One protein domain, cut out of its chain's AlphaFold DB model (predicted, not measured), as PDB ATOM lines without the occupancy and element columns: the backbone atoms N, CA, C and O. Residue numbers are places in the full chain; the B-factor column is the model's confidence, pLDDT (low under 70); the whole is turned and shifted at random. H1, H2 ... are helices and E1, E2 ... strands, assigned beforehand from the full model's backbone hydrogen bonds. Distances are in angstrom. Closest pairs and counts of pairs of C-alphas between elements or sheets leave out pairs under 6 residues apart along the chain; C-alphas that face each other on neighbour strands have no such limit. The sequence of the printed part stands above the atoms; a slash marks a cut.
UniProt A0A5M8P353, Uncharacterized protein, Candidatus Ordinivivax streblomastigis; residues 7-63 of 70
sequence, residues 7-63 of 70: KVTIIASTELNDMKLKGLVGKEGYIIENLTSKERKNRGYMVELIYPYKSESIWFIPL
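Overview. This is residues 7 to 63 of the 70 residues of an uncharacterized protein of Candidatus Ordinivivax streblomastigis (UniProt A0A5M8P353). A strongly twisted sheet of four strands makes the body, with the short helix H1 near its edge strand E4; the turns of its two hairpins lie at the two ends of the longest axis. The 57 printed residues run E1, H1, E2, E3, E4; the sheet's order is E1, E2, E3, E4, antiparallel, and the class is mostly strand. It is compact, radius of gyration of the C-alphas 10.7 A, spanning 31 by 23 by 17 A.

Along the chain. E1, residues 7 to 10, begins at C-alpha 7 (180.174, 228.713, 146.080). H1 is residues 14 to 18. E2, residues 28 to 35, and E3, 44 to 53, each span 18.0 A; E4, 56 to 62, spans 17.0 A and ends at C-alpha 62 (190.190, 217.451, 148.500).

Arrangement. E1 and E2 are antiparallel neighbours, with N 8 and O 29 within hydrogen-bond range at 2.8 A. E2, E3 and E4 form a meander, each strand the antiparallel neighbour of the one before, through two hairpins: N 30 and O 48 are 2.8 A apart, N 49 and O 57 2.7 A. E2 bends by 74 degrees at residue 32, E3 by 104 degrees at residue 50. H1 only grazes the sheet with residues 14 to 16; the closest C-alphas of H1 and E4, Leu 16 and Pro 62, are 6.4 A apart. In H1 every O i to N i+4 pair is within hydrogen-bond range.

Size, cuts and confidence. The farthest C-alphas, Lys 38 and Ser 55, are 31.2 A apart. The printed part has no cut, no link is long, and no printed residue is under 70 in pLDDT.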
ATOM      1  N   LYS A   7     180.555 229.046 144.710       93.88
ATOM      2  CA  LYS A   7     180.174 228.713 146.080       93.88
ATOM      3  C   LYS A   7     180.084 227.196 146.214       93.88
ATOM      4  O   LYS A   7     179.430 226.524 145.415       93.88
ATOM      5  N   VAL A   8     180.722 226.666 147.244       94.88
ATOM      6  CA  VAL A   8     180.769 225.236 147.514       94.88
ATOM      7  C   VAL A   8     180.479 224.931 148.973       94.88
ATOM      8  O   VAL A   8     180.748 225.734 149.868       94.88
ATOM      9  N   THR A   9     179.956 223.734 149.204       96.06
ATOM     10  CA  THR A   9     179.794 223.128 150.521       96.06
ATOM     11  C   THR A   9     180.801 221.997 150.664       96.06
ATOM     12  O   THR A   9     180.933 221.141 149.784       96.06
ATOM     13  N   ILE A  10     181.505 221.980 151.791       96.00
ATOM     14  CA  ILE A  10     182.470 220.934 152.110       96.00
ATOM     15  C   ILE A  10     181.710 219.714 152.633       96.00
ATOM     16  O   ILE A  10     180.976 219.804 153.620       96.00
ATOM     17  N   ILE A  11     181.888 218.566 151.987       96.50
ATOM     18  CA  ILE A  11     181.248 217.297 152.353       96.50
ATOM     19  C   ILE A  11     182.260 216.313 152.939       96.50
ATOM     20  O   ILE A  11     183.468 216.443 152.750       96.50
ATOM     21  N   ALA A  12     181.761 215.328 153.681       95.75
ATOM     22  CA  ALA A  12     182.605 214.270 154.213       95.75
ATOM     23  C   ALA A  12     183.149 213.387 153.081       95.75
ATOM     24  O   ALA A  12     182.408 212.984 152.189       95.75
ATOM     25  N   SER A  13     184.430 213.051 153.173       95.31
ATOM     26  CA  SER A  13     185.122 212.089 152.317       95.31
ATOM     27  C   SER A  13     186.194 211.368 153.138       95.31
ATOM     28  O   SER A  13     186.565 211.824 154.231       95.31
ATOM     29  N   THR A  14     186.703 210.255 152.617       93.88
ATOM     30  CA  THR A  14     187.822 209.532 153.237       93.88
ATOM     31  C   THR A  14     189.063 210.423 153.288       93.88
ATOM     32  O   THR A  14     189.682 210.563 154.338       93.88
ATOM     33  N   GLU A  15     189.359 211.131 152.200       93.00
ATOM     34  CA  GLU A  15     190.513 212.014 152.050       93.00
ATOM     35  C   GLU A  15     190.482 213.169 153.057       93.00
ATOM     36  O   GLU A  15     191.494 213.485 153.685       93.00
ATOM     37  N   LEU A  16     189.317 213.787 153.274       93.56
ATOM     38  CA  LEU A  16     189.164 214.868 154.249       93.56
ATOM     39  C   LEU A  16     189.366 214.360 155.682       93.56
ATOM     40  O   LEU A  16     189.927 215.063 156.532       93.56
ATOM     41  N   ASN A  17     188.914 213.137 155.960       92.69
ATOM     42  CA  ASN A  17     189.113 212.496 157.252       92.69
ATOM     43  C   ASN A  17     190.586 212.128 157.487       92.69
ATOM     44  O   ASN A  17     191.105 212.404 158.571       92.69
ATOM     45  N   ASP A  18     191.275 211.605 156.476       93.12
ATOM     46  CA  ASP A  18     192.702 211.270 156.532       93.12
ATOM     47  C   ASP A  18     193.568 212.518 156.758       93.12
ATOM     48  O   ASP A  18     194.539 212.489 157.516       93.12
ATOM     49  N   MET A  19     193.150 213.662 156.201       90.94
ATOM     50  CA  MET A  19     193.752 214.976 156.464       90.94
ATOM     51  C   MET A  19     193.376 215.566 157.835       90.94
ATOM     52  O   MET A  19     193.840 216.648 158.190       90.94
ATOM     53  N   LYS A  20     192.558 214.869 158.637       92.25
ATOM     54  CA  LYS A  20     192.042 215.317 159.945       92.25
ATOM     55  C   LYS A  20     191.236 216.621 159.860       92.25
ATOM     56  O   LYS A  20     191.157 217.378 160.831       92.25
ATOM     57  N   LEU A  21     190.587 216.855 158.719       91.25
ATOM     58  CA  LEU A  21     189.803 218.053 158.411       91.25
ATOM     59  C   LEU A  21     188.287 217.832 158.520       91.25
ATOM     60  O   LEU A  21     187.507 218.662 158.068       91.25
ATOM     61  N   LYS A  22     187.838 216.764 159.193       93.12
ATOM     62  CA  LYS A  22     186.404 216.471 159.400       93.12
ATOM     63  C   LYS A  22     185.592 217.625 160.010       93.12
ATOM     64  O   LYS A  22     184.385 217.685 159.828       93.12
ATOM     65  N   GLY A  23     186.242 218.545 160.729       93.00
ATOM     66  CA  GLY A  23     185.598 219.740 161.286       93.00
ATOM     67  C   GLY A  23     185.197 220.792 160.244       93.00
ATOM     68  O   GLY A  23     184.529 221.760 160.597       93.00
ATOM     69  N   LEU A  24     185.605 220.613 158.985       95.38
ATOM     70  CA  LEU A  24     185.196 221.452 157.863       95.38
ATOM     71  C   LEU A  24     183.889 220.984 157.209       95.38
ATOM     72  O   LEU A  24     183.296 221.752 156.459       95.38
ATOM     73  N   VAL A  25     183.416 219.766 157.494       96.19
ATOM     74  CA  VAL A  25     182.178 219.232 156.908       96.19
ATOM     75  C   VAL A  25     180.991 220.136 157.249       96.19
ATOM     76  O   VAL A  25     180.796 220.518 158.402       96.19
ATOM     77  N   GLY A  26     180.200 220.476 156.233       95.38
ATOM     78  CA  GLY A  26     179.049 221.371 156.327       95.38
ATOM     79  C   GLY A  26     179.396 222.859 156.254       95.38
ATOM     80  O   GLY A  26     178.485 223.679 156.200       95.38
ATOM     81  N   LYS A  27     180.682 223.235 156.232       95.75
ATOM     82  CA  LYS A  27     181.074 224.627 155.994       95.75
ATOM     83  C   LYS A  27     180.944 224.983 154.522       95.75
ATOM     84  O   LYS A  27     181.133 224.149 153.637       95.75
ATOM     85  N   GLU A  28     180.668 226.256 154.289       95.94
ATOM     86  CA  GLU A  28     180.562 226.838 152.961       95.94
ATOM     87  C   GLU A  28     181.726 227.792 152.695       95.94
ATOM     88  O   GLU A  28     182.245 228.441 153.612       95.94
ATOM     89  N   GLY A  29     182.112 227.896 151.430       95.69
ATOM     90  CA  GLY A  29     183.166 228.791 150.981       95.69
ATOM     91  C   GLY A  29     183.162 228.982 149.473       95.69
ATOM     92  O   GLY A  29     182.319 228.425 148.767       95.69
ATOM     93  N   TYR A  30     184.112 229.766 148.989       95.81
ATOM     94  CA  TYR A  30     184.319 230.038 147.574       95.81
ATOM     95  C   TYR A  30     185.650 229.468 147.122       95.81
ATOM     96  O   TYR A  30     186.644 229.534 147.843       95.81
ATOM     97  N   ILE A  31     185.683 228.915 145.917       94.88
ATOM     98  CA  ILE A  31     186.938 228.439 145.342       94.88
ATOM     99  C   ILE A  31     187.754 229.625 144.867       94.88
ATOM    100  O   ILE A  31     187.305 230.383 144.013       94.88
ATOM    101  N   ILE A  32     188.966 229.739 145.394       95.56
ATOM    102  CA  ILE A  32     189.927 230.775 145.008       95.56
ATOM    103  C   ILE A  32     191.023 230.229 144.093       95.56
ATOM    104  O   ILE A  32     191.649 230.995 143.374       95.56
ATOM    105  N   GLU A  33     191.250 228.911 144.103       93.69
ATOM    106  CA  GLU A  33     192.228 228.263 143.230       93.69
ATOM    107  C   GLU A  33     191.795 226.832 142.899       93.69
ATOM    108  O   GLU A  33     191.418 226.049 143.784       93.69
ATOM    109  N   ASN A  34     191.881 226.467 141.619       91.75
ATOM    110  CA  ASN A  34     191.635 225.107 141.151       91.75
ATOM    111  C   ASN A  34     192.939 224.291 141.102       91.75
ATOM    112  O   ASN A  34     193.826 224.542 140.288       91.75
ATOM    113  N   LEU A  35     193.023 223.248 141.934       92.81
ATOM    114  CA  LEU A  35     194.180 222.357 142.040       92.81
ATOM    115  C   LEU A  35     193.886 220.939 141.522       92.81
ATOM    116  O   LEU A  35     194.498 219.970 141.975       92.81
ATOM    117  N   THR A  36     192.970 220.777 140.564       90.31
ATOM    118  CA  THR A  36     192.547 219.459 140.049       90.31
ATOM    119  C   THR A  36     193.332 218.968 138.833       90.31
ATOM    120  O   THR A  36     192.916 218.001 138.189       90.31
ATOM    121  N   SER A  37     194.452 219.611 138.482       89.75
ATOM    122  CA  SER A  37     195.290 219.179 137.352       89.75
ATOM    123  C   SER A  37     195.715 217.713 137.500       89.75
ATOM    124  O   SER A  37     196.060 217.250 138.592       89.75
ATOM    125  N   LYS A  38     195.717 216.970 136.385       86.81
ATOM    126  CA  LYS A  38     196.022 215.531 136.374       86.81
ATOM    127  C   LYS A  38     197.437 215.210 136.857       86.81
ATOM    128  O   LYS A  38     197.639 214.117 137.381       86.81
ATOM    129  N   GLU A  39     198.359 216.159 136.720       89.75
ATOM    130  CA  GLU A  39     199.765 216.061 137.132       89.75
ATOM    131  C   GLU A  39     199.954 216.137 138.655       89.75
ATOM    132  O   GLU A  39     200.996 215.743 139.177       89.75
ATOM    133  N   ARG A  40     198.946 216.619 139.396       86.75
ATOM    134  CA  ARG A  40     199.020 216.716 140.854       86.75
ATOM    135  C   ARG A  40     198.679 215.384 141.510       86.75
ATOM    136  O   ARG A  40     197.661 214.763 141.204       86.75
ATOM    137  N   LYS A  41     199.514 215.002 142.482       84.62
ATOM    138  CA  LYS A  41     199.285 213.844 143.360       84.62
ATOM    139  C   LYS A  41     198.070 214.050 144.271       84.62
ATOM    140  O   LYS A  41     197.276 213.134 144.431       84.62
ATOM    141  N   ASN A  42     197.911 215.261 144.810       86.06
ATOM    142  CA  ASN A  42     196.771 215.650 145.638       86.06
ATOM    143  C   ASN A  42     195.910 216.637 144.849       86.06
ATOM    144  O   ASN A  42     196.345 217.760 144.586       86.06
ATOM    145  N   ARG A  43     194.714 216.202 144.451       93.75
ATOM    146  CA  ARG A  43     193.767 217.013 143.682       93.75
ATOM    147  C   ARG A  43     192.719 217.615 144.605       93.75
ATOM    148  O   ARG A  43     192.226 216.942 145.509       93.75
ATOM    149  N   GLY A  44     192.366 218.867 144.357       94.31
ATOM    150  CA  GLY A  44     191.384 219.573 145.167       94.31
ATOM    151  C   GLY A  44     191.290 221.042 144.813       94.31
ATOM    152  O   GLY A  44     191.588 221.435 143.685       94.31
ATOM    153  N   TYR A  45     190.889 221.837 145.792       95.25
ATOM    154  CA  TYR A  45     190.645 223.263 145.643       95.25
ATOM    155  C   TYR A  45     191.159 224.012 146.864       95.25
ATOM    156  O   TYR A  45     191.097 223.500 147.984       95.25
ATOM    157  N   MET A  46     191.617 225.240 146.652       95.94
ATOM    158  CA  MET A  46     191.723 226.202 147.741       95.94
ATOM    159  C   MET A  46     190.363 226.864 147.906       95.94
ATOM    160  O   MET A  46     189.822 227.422 146.948       95.94
ATOM    161  N   VAL A  47     189.806 226.765 149.108       96.12
ATOM    162  CA  VAL A  47     188.490 227.303 149.445       96.12
ATOM    163  C   VAL A  47     188.650 228.374 150.513       96.12
ATOM    164  O   VAL A  47     189.181 228.104 151.590       96.12
ATOM    165  N   GLU A  48     188.164 229.575 150.222       97.25
ATOM    166  CA  GLU A  48     187.966 230.631 151.207       97.25
ATOM    167  C   GLU A  48     186.608 230.433 151.892       97.25
ATOM    168  O   GLU A  48     185.549 230.566 151.282       97.25
ATOM    169  N   LEU A  49     186.637 230.058 153.167       96.75
ATOM    170  CA  LEU A  49     185.467 229.832 154.003       96.75
ATOM    171  C   LEU A  49     184.739 231.145 154.295       96.75
ATOM    172  O   LEU A  49     185.359 232.131 154.688       96.75
ATOM    173  N   ILE A  50     183.405 231.111 154.246       95.50
ATOM    174  CA  ILE A  50     182.558 232.239 154.673       95.50
ATOM    175  C   ILE A  50     182.767 232.536 156.165       95.50
ATOM    176  O   ILE A  50     182.791 233.691 156.585       95.50
ATOM    177  N   TYR A  51     182.941 231.481 156.966       94.50
ATOM    178  CA  TYR A  51     183.243 231.577 158.391       94.50
ATOM    179  C   TYR A  51     184.559 230.859 158.700       94.50
ATOM    180  O   TYR A  51     184.632 229.640 158.476       94.50
ATOM    181  N   PRO A  52     185.560 231.561 159.271       93.38
ATOM    182  CA  PRO A  52     186.860 230.980 159.573       93.38
ATOM    183  C   PRO A  52     186.758 229.689 160.387       93.38
ATOM    184  O   PRO A  52     185.875 229.501 161.234       93.38
ATOM    185  N   TYR A  53     187.699 228.785 160.151       93.94
ATOM    186  CA  TYR A  53     187.905 227.592 160.957       93.94
ATOM    187  C   TYR A  53     189.290 227.674 161.580       93.94
ATOM    188  O   TYR A  53     190.267 227.874 160.873       93.94
ATOM    189  N   LYS A  54     189.378 227.549 162.910       93.00
ATOM    190  CA  LYS A  54     190.647 227.677 163.652       93.00
ATOM    191  C   LYS A  54     191.424 228.966 163.325       93.00
ATOM    192  O   LYS A  54     192.640 228.938 163.213       93.00
ATOM    193  N   SER A  55     190.707 230.083 163.180       93.06
ATOM    194  CA  SER A  55     191.274 231.394 162.822       93.06
ATOM    195  C   SER A  55     191.863 231.500 161.407       93.06
ATOM    196  O   SER A  55     192.444 232.528 161.080       93.06
ATOM    197  N   GLU A  56     191.666 230.491 160.552       95.06
ATOM    198  CA  GLU A  56     192.051 230.520 159.141       95.06
ATOM    199  C   GLU A  56     190.809 230.489 158.246       95.06
ATOM    200  O   GLU A  56     189.873 229.710 158.467       95.06
ATOM    201  N   SER A  57     190.812 231.333 157.217       94.44
ATOM    202  CA  SER A  57     189.734 231.395 156.226       94.44
ATOM    203  C   SER A  57     190.026 230.535 155.004       94.44
ATOM    204  O   SER A  57     189.091 230.064 154.376       94.44
ATOM    205  N   ILE A  58     191.292 230.286 154.671       96.56
ATOM    206  CA  ILE A  58     191.671 229.571 153.450       96.56
ATOM    207  C   ILE A  58     192.095 228.151 153.804       96.56
ATOM    208  O   ILE A  58     193.022 227.959 154.582       96.56
ATOM    209  N   TRP A  59     191.446 227.162 153.195       96.69
ATOM    210  CA  TRP A  59     191.744 225.752 153.428       96.69
ATOM    211  C   TRP A  59     191.860 224.985 152.118       96.69
ATOM    212  O   TRP A  59     191.094 225.200 151.179       96.69
ATOM    213  N   PHE A  60     192.798 224.040 152.080       95.31
ATOM    214  CA  PHE A  60     192.833 223.035 151.026       95.31
ATOM    215  C   PHE A  60     191.737 221.998 151.271       95.31
ATOM    216  O   PHE A  60     191.721 221.347 152.320       95.31
ATOM    217  N   ILE A  61     190.862 221.812 150.286       96.00
ATOM    218  CA  ILE A  61     189.775 220.837 150.319       96.00
ATOM    219  C   ILE A  61     189.994 219.805 149.202       96.00
ATOM    220  O   ILE A  61     190.104 220.196 148.035       96.00
ATOM    221  N   PRO A  62     190.054 218.495 149.513       95.31
ATOM    222  CA  PRO A  62     190.190 217.451 148.500       95.31
ATOM    223  C   PRO A  62     189.034 217.482 147.501       95.31
ATOM    224  O   PRO A  62     187.904 217.786 147.879       95.31
ATOM    225  N   LEU A  63     189.309 217.105 146.251       94.38
ATOM    226  CA  LEU A  63     188.327 217.092 145.156       94.38
ATOM    227  C   LEU A  63     187.020 216.390 145.555       94.38
ATOM    228  O   LEU A  63     185.943 216.951 145.377       94.38
TER     229      LEU A  63